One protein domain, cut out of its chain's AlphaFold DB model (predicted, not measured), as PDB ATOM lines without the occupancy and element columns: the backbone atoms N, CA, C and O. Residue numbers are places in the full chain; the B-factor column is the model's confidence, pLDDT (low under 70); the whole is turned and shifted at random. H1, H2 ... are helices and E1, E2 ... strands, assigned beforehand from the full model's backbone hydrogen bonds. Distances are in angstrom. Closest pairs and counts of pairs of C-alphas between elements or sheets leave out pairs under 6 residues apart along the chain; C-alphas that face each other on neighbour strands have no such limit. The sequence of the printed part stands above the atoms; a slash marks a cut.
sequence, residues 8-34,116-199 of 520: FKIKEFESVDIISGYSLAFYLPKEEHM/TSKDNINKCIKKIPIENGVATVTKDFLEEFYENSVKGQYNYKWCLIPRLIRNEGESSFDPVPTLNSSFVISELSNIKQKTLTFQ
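What this domain is: This is residues 8 to 34 and 116 to 199 of the 520 residues of the protein "Tox-REase-7 domain-containing protein" of Campylobacter jejuni (UniProt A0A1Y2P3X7). Two small three-stranded sheets, E4 E1 E6 and E3 E2 E5, lie face to face as a sandwich with crossed strands; helix H1 sits off one end and only grazes the second sheet. The 111 printed residues hold two named helices and six named strands, in the order E1 E2 E3 E4 H1 E5 H2 E6. Sheet E4 E1 E6 is mixed and sheet E3 E2 E5 antiparallel; the class is mixed, with only 49 residues in named elements. The whole is compact, with a radius of gyration of the C-alphas of 13.6 A and spans of 38 by 33 by 21 A.

Where its parts are: E1, residues 8 to 12, begins at C-alpha 8 (87.312, 78.397, 60.217). E2 is residues 22 to 27, 15.9 A long; E3 is 126 to 129 and E4 is 134 to 137. H1, residues 139 to 150, is 16.6 A long. E5, residues 159 to 166, is 22.8 A long. H2 is residues 185 to 188. E6, residues 193 to 198, is 16.5 A long and ends at C-alpha 198 (90.907, 67.889, 65.261).

How they stand to each other: E1 is parallel to E6, with N 9 and O 194 2.8 A apart, and antiparallel to E4, with N 8 and O 135 2.8 A apart. E2 is antiparallel to E5, with N 25 and O 163 at 2.8 A, and to E3, with N 24 and O 128 at 2.8 A. The facing parts of the sheets are 9.8 A centre to centre, their strands at 56 degrees. H1 and H2 are close but not clearly touching; their closest C-alphas, of Tyr 146 and Ile 185, are 6.9 A apart. In H1 every O i to N i+4 pair is within hydrogen-bond range; H2 is too short for one.

The domain as a whole: Residues 35 to 115 are not printed, and C-alphas 34 and 116 are 11.5 A apart. The link from E5 to H2 is long, 18 residues. Mean pLDDT of the printed part is 76.9; 29 residues are under 70, among them 116 to 123.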
ATOM      1  N   PHE A   8      86.753  79.711  59.933       93.81
ATOM      2  CA  PHE A   8      87.312  78.397  60.217       93.81
ATOM      3  C   PHE A   8      86.249  77.495  60.837       93.81
ATOM      4  O   PHE A   8      85.843  77.716  61.973       93.81
ATOM      5  N   LYS A   9      85.804  76.474  60.097       92.38
ATOM      6  CA  LYS A   9      84.927  75.418  60.622       92.38
ATOM      7  C   LYS A   9      85.758  74.412  61.404       92.38
ATOM      8  O   LYS A   9      86.650  73.790  60.829       92.38
ATOM      9  N   ILE A  10      85.467  74.261  62.688       89.44
ATOM     10  CA  ILE A  10      86.227  73.434  63.622       89.44
ATOM     11  C   ILE A  10      85.487  72.122  63.828       89.44
ATOM     12  O   ILE A  10      84.383  72.103  64.371       89.44
ATOM     13  N   LYS A  11      86.100  71.025  63.386       81.75
ATOM     14  CA  LYS A  11      85.460  69.712  63.372       81.75
ATOM     15  C   LYS A  11      86.279  68.641  64.064       81.75
ATOM     16  O   LYS A  11      87.492  68.605  63.922       81.75
ATOM     17  N   GLU A  12      85.606  67.705  64.702       75.25
ATOM     18  CA  GLU A  12      86.114  66.385  65.047       75.25
ATOM     19  C   GLU A  12      85.878  65.428  63.858       75.25
ATOM     20  O   GLU A  12      84.761  65.328  63.337       75.25
ATOM     21  N   PHE A  13      86.945  64.768  63.385       60.47
ATOM     22  CA  PHE A  13      86.926  63.784  62.281       60.47
ATOM     23  C   PHE A  13      86.050  64.180  61.067       60.47
ATOM     24  O   PHE A  13      85.264  63.374  60.563       60.47
ATOM     25  N   GLU A  14      86.147  65.443  60.631       61.38
ATOM     26  CA  GLU A  14      85.432  66.060  59.493       61.38
ATOM     27  C   GLU A  14      83.890  66.090  59.568       61.38
ATOM     28  O   GLU A  14      83.234  66.682  58.702       61.38
ATOM     29  N   SER A  15      83.291  65.515  60.611       63.34
ATOM     30  CA  SER A  15      81.860  65.183  60.643       63.34
ATOM     31  C   SER A  15      81.102  65.788  61.819       63.34
ATOM     32  O   SER A  15      79.911  66.053  61.675       63.34
ATOM     33  N   VAL A  16      81.773  66.060  62.939       73.44
ATOM     34  CA  VAL A  16      81.146  66.604  64.151       73.44
ATOM     35  C   VAL A  16      81.711  67.989  64.426       73.44
ATOM     36  O   VAL A  16      82.922  68.143  64.509       73.44
ATOM     37  N   ASP A  17      80.865  69.005  64.559       73.56
ATOM     38  CA  ASP A  17      81.339  70.352  64.882       73.56
ATOM     39  C   ASP A  17      81.756  70.439  66.363       73.56
ATOM     40  O   ASP A  17      81.072  69.922  67.248       73.56
ATOM     41  N   ILE A  18      82.882  71.100  66.648       76.19
ATOM     42  CA  ILE A  18      83.320  71.397  68.019       76.19
ATOM     43  C   ILE A  18      82.687  72.725  68.426       76.19
ATOM     44  O   ILE A  18      83.182  73.797  68.090       76.19
ATOM     45  N   ILE A  19      81.550  72.643  69.110       72.12
ATOM     46  CA  ILE A  19      80.609  73.765  69.231       72.12
ATOM     47  C   ILE A  19      81.041  74.806  70.272       72.12
ATOM     48  O   ILE A  19      80.813  75.995  70.054       72.12
ATOM     49  N   SER A  20      81.636  74.388  71.393       74.94
ATOM     50  CA  SER A  20      81.865  75.269  72.544       74.94
ATOM     51  C   SER A  20      83.010  74.811  73.451       74.94
ATOM     52  O   SER A  20      83.479  73.676  73.372       74.94
ATOM     53  N   GLY A  21      83.471  75.718  74.321       83.38
ATOM     54  CA  GLY A  21      84.500  75.447  75.335       83.38
ATOM     55  C   GLY A  21      85.945  75.542  74.836       83.38
ATOM     56  O   GLY A  21      86.864  75.261  75.605       83.38
ATOM     57  N   TYR A  22      86.153  75.957  73.584       89.44
ATOM     58  CA  TYR A  22      87.470  76.068  72.959       89.44
ATOM     59  C   TYR A  22      87.662  77.401  72.228       89.44
ATOM     60  O   TYR A  22      86.707  78.080  71.853       89.44
ATOM     61  N   SER A  23      88.924  77.740  71.996       91.69
ATOM     62  CA  SER A  23      89.383  78.840  71.157       91.69
ATOM     63  C   SER A  23      90.361  78.317  70.105       91.69
ATOM     64  O   SER A  23      91.188  77.452  70.400       91.69
ATOM     65  N   LEU A  24      90.308  78.876  68.898       91.88
ATOM     66  CA  LEU A  24      91.332  78.699  67.876       91.88
ATOM     67  C   LEU A  24      92.466  79.695  68.133       91.88
ATOM     68  O   LEU A  24      92.241  80.903  68.179       91.88
ATOM     69  N   ALA A  25      93.683  79.198  68.285       89.12
ATOM     70  CA  ALA A  25      94.885  80.000  68.416       89.12
ATOM     71  C   ALA A  25      95.837  79.771  67.245       89.12
ATOM     72  O   ALA A  25      95.836  78.703  66.639       89.12
ATOM     73  N   PHE A  26      96.665  80.765  66.942       86.88
ATOM     74  CA  PHE A  26      97.701  80.657  65.920       86.88
ATOM     75  C   PHE A  26      99.095  80.840  66.505       86.88
ATOM     76  O   PHE A  26      99.319  81.710  67.349       86.88
ATOM     77  N   TYR A  27     100.025  80.031  66.006       80.50
ATOM     78  CA  TYR A  27     101.421  79.987  66.426       80.50
ATOM     79  C   TYR A  27     102.364  80.000  65.222       80.50
ATOM     80  O   TYR A  27     101.969  79.644  64.111       80.50
ATOM     81  N   LEU A  28     103.615  80.401  65.458       75.62
ATOM     82  CA  LEU A  28     104.686  80.303  64.467       75.62
ATOM     83  C   LEU A  28     105.322  78.899  64.502       75.62
ATOM     84  O   LEU A  28     105.428  78.315  65.588       75.62
ATOM     85  N   PRO A  29     105.759  78.361  63.347       69.44
ATOM     86  CA  PRO A  29     106.509  77.109  63.291       69.44
ATOM     87  C   PRO A  29     107.920  77.245  63.876       69.44
ATOM     88  O   PRO A  29     108.512  78.324  63.850       69.44
ATOM     89  N   LYS A  30     108.477  76.125  64.351       66.19
ATOM     90  CA  LYS A  30     109.916  75.981  64.634       66.19
ATOM     91  C   LYS A  30     110.724  75.987  63.324       66.19
ATOM     92  O   LYS A  30     110.341  75.317  62.365       66.19
ATOM     93  N   GLU A  31     111.857  76.692  63.309       64.06
ATOM     94  CA  GLU A  31     112.713  76.891  62.124       64.06
ATOM     95  C   GLU A  31     113.176  75.588  61.471       64.06
ATOM     96  O   GLU A  31     113.092  75.430  60.256       64.06
ATOM     97  N   GLU A  32     113.612  74.639  62.294       60.53
ATOM     98  CA  GLU A  32     114.271  73.394  61.880       60.53
ATOM     99  C   GLU A  32     113.373  72.481  61.026       60.53
ATOM    100  O   GLU A  32     113.862  71.667  60.241       60.53
ATOM    101  N   HIS A  33     112.051  72.649  61.123       57.06
ATOM    102  CA  HIS A  33     111.073  71.831  60.403       57.06
ATOM    103  C   HIS A  33     110.586  72.476  59.104       57.06
ATOM    104  O   HIS A  33     109.806  71.862  58.375       57.06
ATOM    105  N   MET A  34     111.025  73.697  58.795       61.06
ATOM    106  CA  MET A  34     110.596  74.433  57.609       61.06
ATOM    107  C   MET A  34     111.631  74.306  56.488       61.06
ATOM    108  O   MET A  34     112.832  74.430  56.705       61.06
ATOM    109  N   THR A 116     106.018  72.934  67.168       49.75
ATOM    110  CA  THR A 116     105.975  74.097  68.085       49.75
ATOM    111  C   THR A 116     106.861  73.901  69.315       49.75
ATOM    112  O   THR A 116     106.973  72.786  69.808       49.75
ATOM    113  N   SER A 117     107.474  74.959  69.852       46.22
ATOM    114  CA  SER A 117     108.269  74.888  71.093       46.22
ATOM    115  C   SER A 117     107.404  74.826  72.360       46.22
ATOM    116  O   SER A 117     106.279  75.330  72.366       46.22
ATOM    117  N   LYS A 118     107.958  74.247  73.442       44.09
ATOM    118  CA  LYS A 118     107.365  74.189  74.797       44.09
ATOM    119  C   LYS A 118     106.846  75.554  75.277       44.09
ATOM    120  O   LYS A 118     105.768  75.634  75.859       44.09
ATOM    121  N   ASP A 119     107.553  76.632  74.944       47.16
ATOM    122  CA  ASP A 119     107.218  77.997  75.373       47.16
ATOM    123  C   ASP A 119     106.109  78.670  74.553       47.16
ATOM    124  O   ASP A 119     105.636  79.754  74.913       47.16
ATOM    125  N   ASN A 120     105.671  78.059  73.446       52.62
ATOM    126  CA  ASN A 120     104.741  78.727  72.548       52.62
ATOM    127  C   ASN A 120     103.308  78.719  73.056       52.62
ATOM    128  O   ASN A 120     102.623  79.662  72.712       52.62
ATOM    129  N   ILE A 121     102.842  77.787  73.900       50.41
ATOM    130  CA  ILE A 121     101.439  77.803  74.387       50.41
ATOM    131  C   ILE A 121     101.070  79.172  74.991       50.41
ATOM    132  O   ILE A 121      99.983  79.683  74.713       50.41
ATOM    133  N   ASN A 122     102.013  79.805  75.696       56.81
ATOM    134  CA  ASN A 122     101.848  81.116  76.329       56.81
ATOM    135  C   ASN A 122     102.061  82.312  75.377       56.81
ATOM    136  O   ASN A 122     101.705  83.434  75.724       56.81
ATOM    137  N   LYS A 123     102.619  82.098  74.178       69.56
ATOM    138  CA  LYS A 123     102.946  83.134  73.180       69.56
ATOM    139  C   LYS A 123     102.149  82.939  71.885       69.56
ATOM    140  O   LYS A 123     102.716  82.846  70.796       69.56
ATOM    141  N   CYS A 124     100.823  82.832  71.987       77.25
ATOM    142  CA  CYS A 124      99.979  82.775  70.792       77.25
ATOM    143  C   CYS A 124      99.980  84.122  70.062       77.25
ATOM    144  O   CYS A 124      99.856  85.170  70.689       77.25
ATOM    145  N   ILE A 125     100.049  84.082  68.731       81.56
ATOM    146  CA  ILE A 125      99.956  85.273  67.873       81.56
ATOM    147  C   ILE A 125      98.559  85.887  68.008       81.56
ATOM    148  O   ILE A 125      98.382  87.096  68.121       81.56
ATOM    149  N   LYS A 126      97.543  85.022  67.983       87.81
ATOM    150  CA  LYS A 126      96.137  85.394  68.107       87.81
ATOM    151  C   LYS A 126      95.365  84.231  68.702       87.81
ATOM    152  O   LYS A 126      95.626  83.086  68.340       87.81
ATOM    153  N   LYS A 127      94.399  84.537  69.568       90.75
ATOM    154  CA  LYS A 127      93.405  83.603  70.109       90.75
ATOM    155  C   LYS A 127      92.012  84.108  69.744       90.75
ATOM    156  O   LYS A 127      91.743  85.302  69.858       90.75
ATOM    157  N   ILE A 128      91.160  83.212  69.263       93.38
ATOM    158  CA  ILE A 128      89.855  83.522  68.679       93.38
ATOM    159  C   ILE A 128      88.833  82.548  69.268       93.38
ATOM    160  O   ILE A 128      89.053  81.337  69.178       93.38
ATOM    161  N   PRO A 129      87.738  83.030  69.875       91.75
ATOM    162  CA  PRO A 129      86.709  82.152  70.412       91.75
ATOM    163  C   PRO A 129      86.035  81.351  69.292       91.75
ATOM    164  O   PRO A 129      85.912  81.819  68.157       91.75
ATOM    165  N   ILE A 130      85.615  80.130  69.617       90.94
ATOM    166  CA  ILE A 130      84.814  79.297  68.723       90.94
ATOM    167  C   ILE A 130      83.361  79.385  69.166       90.94
ATOM    168  O   ILE A 130      83.033  79.061  70.306       90.94
ATOM    169  N   GLU A 131      82.500  79.783  68.238       85.62
ATOM    170  CA  GLU A 131      81.059  79.870  68.439       85.62
ATOM    171  C   GLU A 131      80.359  79.013  67.389       85.62
ATOM    172  O   GLU A 131      80.597  79.162  66.188       85.62
ATOM    173  N   ASN A 132      79.507  78.086  67.831       84.94
ATOM    174  CA  ASN A 132      78.761  77.186  66.946       84.94
ATOM    175  C   ASN A 132      79.654  76.451  65.928       84.94
ATOM    176  O   ASN A 132      79.300  76.308  64.758       84.94
ATOM    177  N   GLY A 133      80.839  76.013  66.364       85.25
ATOM    178  CA  GLY A 133      81.787  75.304  65.502       85.25
ATOM    179  C   GLY A 133      82.575  76.197  64.549       85.25
ATOM    180  O   GLY A 133      83.236  75.677  63.650       85.25
ATOM    181  N   VAL A 134      82.525  77.523  64.707       91.56
ATOM    182  CA  VAL A 134      83.199  78.470  63.815       91.56
ATOM    183  C   VAL A 134      84.071  79.455  64.593       91.56
ATOM    184  O   VAL A 134      83.609  80.101  65.527       91.56
ATOM    185  N   ALA A 135      85.325  79.615  64.163       94.69
ATOM    186  CA  ALA A 135      86.187  80.736  64.542       94.69
ATOM    187  C   ALA A 135      86.349  81.682  63.346       94.69
ATOM    188  O   ALA A 135      86.679  81.235  62.247       94.69
ATOM    189  N   THR A 136      86.132  82.984  63.535       95.88
ATOM    190  CA  THR A 136      86.259  83.972  62.449       95.88
ATOM    191  C   THR A 136      87.549  84.765  62.601       95.88
ATOM    192  O   THR A 136      87.746  85.460  63.593       95.88
ATOM    193  N   VAL A 137      88.428  84.658  61.605       94.56
ATOM    194  CA  VAL A 137      89.657  85.451  61.506       94.56
ATOM    195  C   VAL A 137      89.380  86.673  60.646       94.56
ATOM    196  O   VAL A 137      88.884  86.524  59.530       94.56
ATOM    197  N   THR A 138      89.699  87.862  61.151       94.81
ATOM    198  CA  THR A 138      89.459  89.115  60.430       94.81
ATOM    199  C   THR A 138      90.492  89.339  59.333       94.81
ATOM    200  O   THR A 138      91.657  88.955  59.470       94.81
ATOM    201  N   LYS A 139      90.076  90.006  58.255       94.00
ATOM    202  CA  LYS A 139      90.973  90.432  57.173       94.00
ATOM    203  C   LYS A 139      92.137  91.283  57.699       94.00
ATOM    204  O   LYS A 139      93.265  91.062  57.277       94.00
ATOM    205  N   ASP A 140      91.874  92.166  58.666       93.19
ATOM    206  CA  ASP A 140      92.857  93.125  59.182       93.19
ATOM    207  C   ASP A 140      94.030  92.390  59.845       93.19
ATOM    208  O   ASP A 140      95.188  92.710  59.602       93.19
ATOM    209  N   PHE A 141      93.738  91.327  60.603       91.62
ATOM    210  CA  PHE A 141      94.770  90.478  61.199       91.62
ATOM    211  C   PHE A 141      95.623  89.775  60.134       91.62
ATOM    212  O   PHE A 141      96.838  89.664  60.283       91.62
ATOM    213  N   LEU A 142      95.000  89.279  59.060       90.00
ATOM    214  CA  LEU A 142      95.714  88.589  57.983       90.00
ATOM    215  C   LEU A 142      96.611  89.551  57.193       90.00
ATOM    216  O   LEU A 142      97.731  89.184  56.837       90.00
ATOM    217  N   GLU A 143      96.128  90.769  56.941       89.56
ATOM    218  CA  GLU A 143      96.878  91.847  56.290       89.56
ATOM    219  C   GLU A 143      98.071  92.284  57.145       89.56
ATOM    220  O   GLU A 143      99.205  92.271  56.662       89.56
ATOM    221  N   GLU A 144      97.850  92.553  58.432       88.12
ATOM    222  CA  GLU A 144      98.906  92.920  59.378       88.12
ATOM    223  C   GLU A 144      99.968  91.814  59.501       88.12
ATOM    224  O   GLU A 144     101.172  92.073  59.397       88.12
ATOM    225  N   PHE A 145      99.543  90.557  59.669       86.31
ATOM    226  CA  PHE A 145     100.463  89.423  59.770       86.31
ATOM    227  C   PHE A 145     101.309  89.261  58.500       86.31
ATOM    228  O   PHE A 145     102.517  89.016  58.581       86.31
ATOM    229  N   TYR A 146     100.690  89.421  57.327       84.12
ATOM    230  CA  TYR A 146     101.375  89.392  56.038       84.12
ATOM    231  C   TYR A 146     102.432  90.497  55.943       84.12
ATOM    232  O   TYR A 146     103.583  90.216  55.616       84.12
ATOM    233  N   GLU A 147     102.074  91.744  56.253       82.19
ATOM    234  CA  GLU A 147     102.997  92.877  56.158       82.19
ATOM    235  C   GLU A 147     104.189  92.747  57.105       82.19
ATOM    236  O   GLU A 147     105.332  92.976  56.706       82.19
ATOM    237  N   ASN A 148     103.940  92.341  58.346       79.00
ATOM    238  CA  ASN A 148     104.994  92.144  59.336       79.00
ATOM    239  C   ASN A 148     105.913  90.969  58.956       79.00
ATOM    240  O   ASN A 148     107.126  91.032  59.169       79.00
ATOM    241  N   SER A 149     105.363  89.938  58.302       73.50
ATOM    242  CA  SER A 149     106.147  88.838  57.720       73.50
ATOM    243  C   SER A 149     107.031  89.299  56.552       73.50
ATOM    244  O   SER A 149     108.171  88.854  56.440       73.50
ATOM    245  N   VAL A 150     106.543  90.205  55.692       71.62
ATOM    246  CA  VAL A 150     107.334  90.813  54.597       71.62
ATOM    247  C   VAL A 150     108.491  91.645  55.154       71.62
ATOM    248  O   VAL A 150     109.605  91.570  54.642       71.62
ATOM    249  N   LYS A 151     108.237  92.425  56.212       71.75
ATOM    250  CA  LYS A 151     109.212  93.331  56.844       71.75
ATOM    251  C   LYS A 151     110.284  92.604  57.672       71.75
ATOM    252  O   LYS A 151     111.144  93.263  58.247       71.75
ATOM    253  N   GLY A 152     110.237  91.270  57.757       65.12
ATOM    254  CA  GLY A 152     111.199  90.466  58.518       65.12
ATOM    255  C   GLY A 152     111.079  90.619  60.036       65.12
ATOM    256  O   GLY A 152     112.001  90.258  60.756       65.12
ATOM    257  N   GLN A 153     109.958  91.153  60.533       61.84
ATOM    258  CA  GLN A 153     109.729  91.326  61.973       61.84
ATOM    259  C   GLN A 153     109.420  89.996  62.674       61.84
ATOM    260  O   GLN A 153     109.624  89.861  63.877       61.84
ATOM    261  N   TYR A 154     108.979  88.997  61.909       58.62
ATOM    262  CA  TYR A 154     108.909  87.611  62.341       58.62
ATOM    263  C   TYR A 154     110.035  86.833  61.657       58.62
ATOM    264  O   TYR A 154     110.097  86.792  60.428       58.62
ATOM    265  N   ASN A 155     110.896  86.174  62.442       55.31
ATOM    266  CA  ASN A 155     111.973  85.307  61.932       55.31
ATOM    267  C   ASN A 155     111.461  84.149  61.052       55.31
ATOM    268  O   ASN A 155     112.249  83.477  60.393       55.31
ATOM    269  N   TYR A 156     110.145  83.927  61.000       56.94
ATOM    270  CA  TYR A 156     109.535  82.807  60.301       56.94
ATOM    271  C   TYR A 156     108.502  83.270  59.294       56.94
ATOM    272  O   TYR A 156     107.568  84.021  59.571       56.94
ATOM    273  N   LYS A 157     108.727  82.808  58.073       64.12
ATOM    274  CA  LYS A 157     108.131  83.335  56.869       64.12
ATOM    275  C   LYS A 157     106.710  82.804  56.681       64.12
ATOM    276  O   LYS A 157     106.523  81.658  56.290       64.12
ATOM    277  N   TRP A 158     105.727  83.687  56.883       72.06
ATOM    278  CA  TRP A 158     104.399  83.622  56.263       72.06
ATOM    279  C   TRP A 158     103.551  82.398  56.642       72.06
ATOM    280  O   TRP A 158     102.541  82.159  55.995       72.06
ATOM    281  N   CYS A 159     103.919  81.616  57.657       75.38
ATOM    282  CA  CYS A 159     103.256  80.358  58.003       75.38
ATOM    283  C   CYS A 159     102.554  80.449  59.363       75.38
ATOM    284  O   CYS A 159     103.108  81.000  60.314       75.38
ATOM    285  N   LEU A 160     101.344  79.890  59.447       80.50
ATOM    286  CA  LEU A 160     100.555  79.799  60.672       80.50
ATOM    287  C   LEU A 160     100.303  78.335  61.037       80.50
ATOM    288  O   LEU A 160      99.891  77.537  60.192       80.50
ATOM    289  N   ILE A 161     100.483  78.017  62.318       79.31
ATOM    290  CA  ILE A 161     100.082  76.749  62.927       79.31
ATOM    291  C   ILE A 161      98.799  76.988  63.728       79.31
ATOM    292  O   ILE A 161      98.857  77.630  64.783       79.31
ATOM    293  N   PRO A 162      97.634  76.516  63.252       84.88
ATOM    294  CA  PRO A 162      96.410  76.516  64.046       84.88
ATOM    295  C   PRO A 162      96.523  75.575  65.246       84.88
ATOM    296  O   PRO A 162      97.035  74.461  65.129       84.88
ATOM    297  N   ARG A 163      95.959  75.987  66.383       83.88
ATOM    298  CA  ARG A 163      95.776  75.136  67.552       83.88
ATOM    299  C   ARG A 163      94.444  75.340  68.265       83.88
ATOM    300  O   ARG A 163      93.928  76.449  68.306       83.88
ATOM    301  N   LEU A 164      93.914  74.285  68.872       84.00
ATOM    302  CA  LEU A 164      92.743  74.325  69.735       84.00
ATOM    303  C   LEU A 164      93.168  74.457  71.201       84.00
ATOM    304  O   LEU A 164      93.942  73.650  71.713       84.00
ATOM    305  N   ILE A 165      92.640  75.469  71.885       83.81
ATOM    306  CA  ILE A 165      92.895  75.724  73.306       83.81
ATOM    307  C   ILE A 165      91.571  75.655  74.045       83.81
ATOM    308  O   ILE A 165      90.637  76.369  73.688       83.81
ATOM    309  N   ARG A 166      91.478  74.822  75.082       84.38
ATOM    310  CA  ARG A 166      90.289  74.799  75.940       84.38
ATOM    311  C   ARG A 166      90.214  76.087  76.753       84.38
ATOM    312  O   ARG A 166      91.233  76.579  77.231       84.38
ATOM    313  N   ASN A 167      89.017  76.643  76.886       84.75
ATOM    314  CA  ASN A 167      88.816  77.885  77.630       84.75
ATOM    315  C   ASN A 167      89.023  77.669  79.139       84.75
ATOM    316  O   ASN A 167      89.626  78.519  79.783       84.75
ATOM    317  N   GLU A 168      88.597  76.515  79.666       78.69
ATOM    318  CA  GLU A 168      88.733  76.129  81.075       78.69
ATOM    319  C   GLU A 168      89.065  74.637  81.215       78.69
ATOM    320  O   GLU A 168      88.469  73.801  80.530       78.69
ATOM    321  N   GLY A 169      89.973  74.293  82.133       75.50
ATOM    322  CA  GLY A 169      90.368  72.910  82.415       75.50
ATOM    323  C   GLY A 169      91.196  72.250  81.305       75.50
ATOM    324  O   GLY A 169      91.688  72.896  80.378       75.50
ATOM    325  N   GLU A 170      91.368  70.931  81.390       69.75
ATOM    326  CA  GLU A 170      92.180  70.186  80.424       69.75
ATOM    327  C   GLU A 170      91.469  69.991  79.081       69.75
ATOM    328  O   GLU A 170      90.326  69.538  79.025       69.75
ATOM    329  N   SER A 171      92.156  70.266  77.969       72.94
ATOM    330  CA  SER A 171      91.624  69.986  76.625       72.94
ATOM    331  C   SER A 171      91.290  68.504  76.431       72.94
ATOM    332  O   SER A 171      92.158  67.657  76.645       72.94
ATOM    333  N   SER A 172      90.071  68.209  75.962       71.50
ATOM    334  CA  SER A 172      89.654  66.868  75.514       71.50
ATOM    335  C   SER A 172      90.106  66.556  74.085       71.50
ATOM    336  O   SER A 172      90.040  65.404  73.658       71.50
ATOM    337  N   PHE A 173      90.544  67.571  73.340       73.38
ATOM    338  CA  PHE A 173      91.047  67.451  71.975       73.38
ATOM    339  C   PHE A 173      92.546  67.693  71.914       73.38
ATOM    340  O   PHE A 173      93.113  68.412  72.749       73.38
ATOM    341  N   ASP A 174      93.175  67.110  70.905       70.50
ATOM    342  CA  ASP A 174      94.539  67.470  70.584       70.50
ATOM    343  C   ASP A 174      94.598  68.930  70.158       70.50
ATOM    344  O   ASP A 174      93.710  69.420  69.451       70.50
ATOM    345  N   PRO A 175      95.639  69.651  70.596       72.75
ATOM    346  CA  PRO A 175      95.746  71.055  70.290       72.75
ATOM    347  C   PRO A 175      96.052  71.280  68.816       72.75
ATOM    348  O   PRO A 175      95.770  72.360  68.354       72.75
ATOM    349  N   VAL A 176      96.601  70.338  68.050       71.69
ATOM    350  CA  VAL A 176      96.956  70.556  66.634       71.69
ATOM    351  C   VAL A 176      95.922  69.875  65.738       71.69
ATOM    352  O   VAL A 176      95.547  68.734  66.018       71.69
ATOM    353  N   PRO A 177      95.448  70.523  64.657       69.06
ATOM    354  CA  PRO A 177      94.538  69.859  63.751       69.06
ATOM    355  C   PRO A 177      95.263  68.771  62.965       69.06
ATOM    356  O   PRO A 177      96.399  68.923  62.518       69.06
ATOM    357  N   THR A 178      94.551  67.676  62.763       64.62
ATOM    358  CA  THR A 178      94.971  66.524  61.979       64.62
ATOM    359  C   THR A 178      95.167  66.848  60.505       64.62
ATOM    360  O   THR A 178      96.075  66.329  59.860       64.62
ATOM    361  N   LEU A 179      94.310  67.717  59.972       59.62
ATOM    362  CA  LEU A 179      94.352  68.211  58.603       59.62
ATOM    363  C   LEU A 179      94.639  69.704  58.631       59.62
ATOM    364  O   LEU A 179      93.979  70.441  59.365       59.62
ATOM    365  N   ASN A 180      95.542  70.165  57.763       64.62
ATOM    366  CA  ASN A 180      95.998  71.558  57.735       64.62
ATOM    367  C   ASN A 180      96.724  71.961  59.034       64.62
ATOM    368  O   ASN A 180      96.462  73.027  59.590       64.62
ATOM    369  N   SER A 181      97.636  71.104  59.507       64.12
ATOM    370  CA  SER A 181      98.482  71.341  60.690       64.12
ATOM    371  C   SER A 181      99.351  72.599  60.579       64.12
ATOM    372  O   SER A 181      99.773  73.153  61.589       64.12
ATOM    373  N   SER A 182      99.567  73.085  59.358       71.19
ATOM    374  CA  SER A 182     100.093  74.412  59.052       71.19
ATOM    375  C   SER A 182      99.537  74.897  57.716       71.19
ATOM    376  O   SER A 182      99.150  74.074  56.883       71.19
ATOM    377  N   PHE A 183      99.566  76.201  57.468       74.00
ATOM    378  CA  PHE A 183      99.348  76.754  56.129       74.00
ATOM    379  C   PHE A 183     100.120  78.057  55.937       74.00
ATOM    380  O   PHE A 183     100.387  78.790  56.895       74.00
ATOM    381  N   VAL A 184     100.469  78.358  54.688       76.25
ATOM    382  CA  VAL A 184     101.030  79.664  54.331       76.25
ATOM    383  C   VAL A 184      99.892  80.678  54.297       76.25
ATOM    384  O   VAL A 184      98.822  80.408  53.759       76.25
ATOM    385  N   ILE A 185     100.110  81.879  54.829       80.50
ATOM    386  CA  ILE A 185      99.134  82.974  54.863       80.50
ATOM    387  C   ILE A 185      98.579  83.263  53.465       80.50
ATOM    388  O   ILE A 185      97.410  83.586  53.303       80.50
ATOM    389  N   SER A 186      99.402  83.058  52.434       77.12
ATOM    390  CA  SER A 186      99.050  83.252  51.033       77.12
ATOM    391  C   SER A 186      97.950  82.298  50.537       77.12
ATOM    392  O   SER A 186      97.251  82.632  49.576       77.12
ATOM    393  N   GLU A 187      97.748  81.156  51.203       80.25
ATOM    394  CA  GLU A 187      96.626  80.244  50.961       80.25
ATOM    395  C   GLU A 187      95.297  80.846  51.405       80.25
ATOM    396  O   GLU A 187      94.269  80.521  50.830       80.25
ATOM    397  N   LEU A 188      95.294  81.730  52.407       86.25
ATOM    398  CA  LEU A 188      94.071  82.370  52.896       86.25
ATOM    399  C   LEU A 188      93.628  83.556  52.031       86.25
ATOM    400  O   LEU A 188      92.545  84.106  52.236       86.25
ATOM    401  N   SER A 189      94.433  83.953  51.043       83.44
ATOM    402  CA  SER A 189      94.062  85.028  50.127       83.44
ATOM    403  C   SER A 189      92.831  84.641  49.311       83.44
ATOM    404  O   SER A 189      92.782  83.582  48.691       83.44
ATOM    405  N   ASN A 190      91.837  85.529  49.297       83.44
ATOM    406  CA  ASN A 190      90.543  85.349  48.631       83.44
ATOM    407  C   ASN A 190      89.685  84.165  49.128       83.44
ATOM    408  O   ASN A 190      88.622  83.913  48.559       83.44
ATOM    409  N   ILE A 191      90.071  83.472  50.203       87.38
ATOM    410  CA  ILE A 191      89.241  82.430  50.822       87.38
ATOM    411  C   ILE A 191      88.230  83.073  51.778       87.38
ATOM    412  O   ILE A 191      88.531  84.058  52.438       87.38
ATOM    413  N   LYS A 192      87.011  82.519  51.849       91.94
ATOM    414  CA  LYS A 192      85.979  82.917  52.832       91.94
ATOM    415  C   LYS A 192      85.791  81.896  53.954       91.94
ATOM    416  O   LYS A 192      85.261  82.223  55.012       91.94
ATOM    417  N   GLN A 193      86.177  80.643  53.718       92.38
ATOM    418  CA  GLN A 193      85.986  79.553  54.666       92.38
ATOM    419  C   GLN A 193      87.066  78.481  54.501       92.38
ATOM    420  O   GLN A 193      87.386  78.101  53.376       92.38
ATOM    421  N   LYS A 194      87.562  77.943  55.615       90.19
ATOM    422  CA  LYS A 194      88.461  76.779  55.665       90.19
ATOM    423  C   LYS A 194      87.995  75.837  56.777       90.19
ATOM    424  O   LYS A 194      87.404  76.287  57.752       90.19
ATOM    425  N   THR A 195      88.213  74.535  56.634       88.88
ATOM    426  CA  THR A 195      87.876  73.552  57.678       88.88
ATOM    427  C   THR A 195      89.156  73.106  58.372       88.88
ATOM    428  O   THR A 195      90.125  72.765  57.697       88.88
ATOM    429  N   LEU A 196      89.152  73.094  59.704       85.81
ATOM    430  CA  LEU A 196      90.191  72.484  60.528       85.81
ATOM    431  C   LEU A 196      89.601  71.268  61.218       85.81
ATOM    432  O   LEU A 196      88.520  71.332  61.805       85.81
ATOM    433  N   THR A 197      90.311  70.155  61.122       78.31
ATOM    434  CA  THR A 197      89.889  68.902  61.733       78.31
ATOM    435  C   THR A 197      90.800  68.591  62.895       78.31
ATOM    436  O   THR A 197      92.007  68.631  62.738       78.31
ATOM    437  N   PHE A 198      90.224  68.296  64.047       76.44
ATOM    438  CA  PHE A 198      90.907  67.889  65.261       76.44
ATOM    439  C   PHE A 198      90.496  66.458  65.597       76.44
ATOM    440  O   PHE A 198      89.470  65.954  65.130       76.44
ATOM    441  N   GLN A 199      91.311  65.802  66.410       70.81
ATOM    442  CA  GLN A 199      90.982  64.514  67.011       70.81
ATOM    443  C   GLN A 199      90.969  64.678  68.533       70.81
ATOM    444  O   GLN A 199      91.533  65.636  69.072       70.81
TER     445      GLN A 199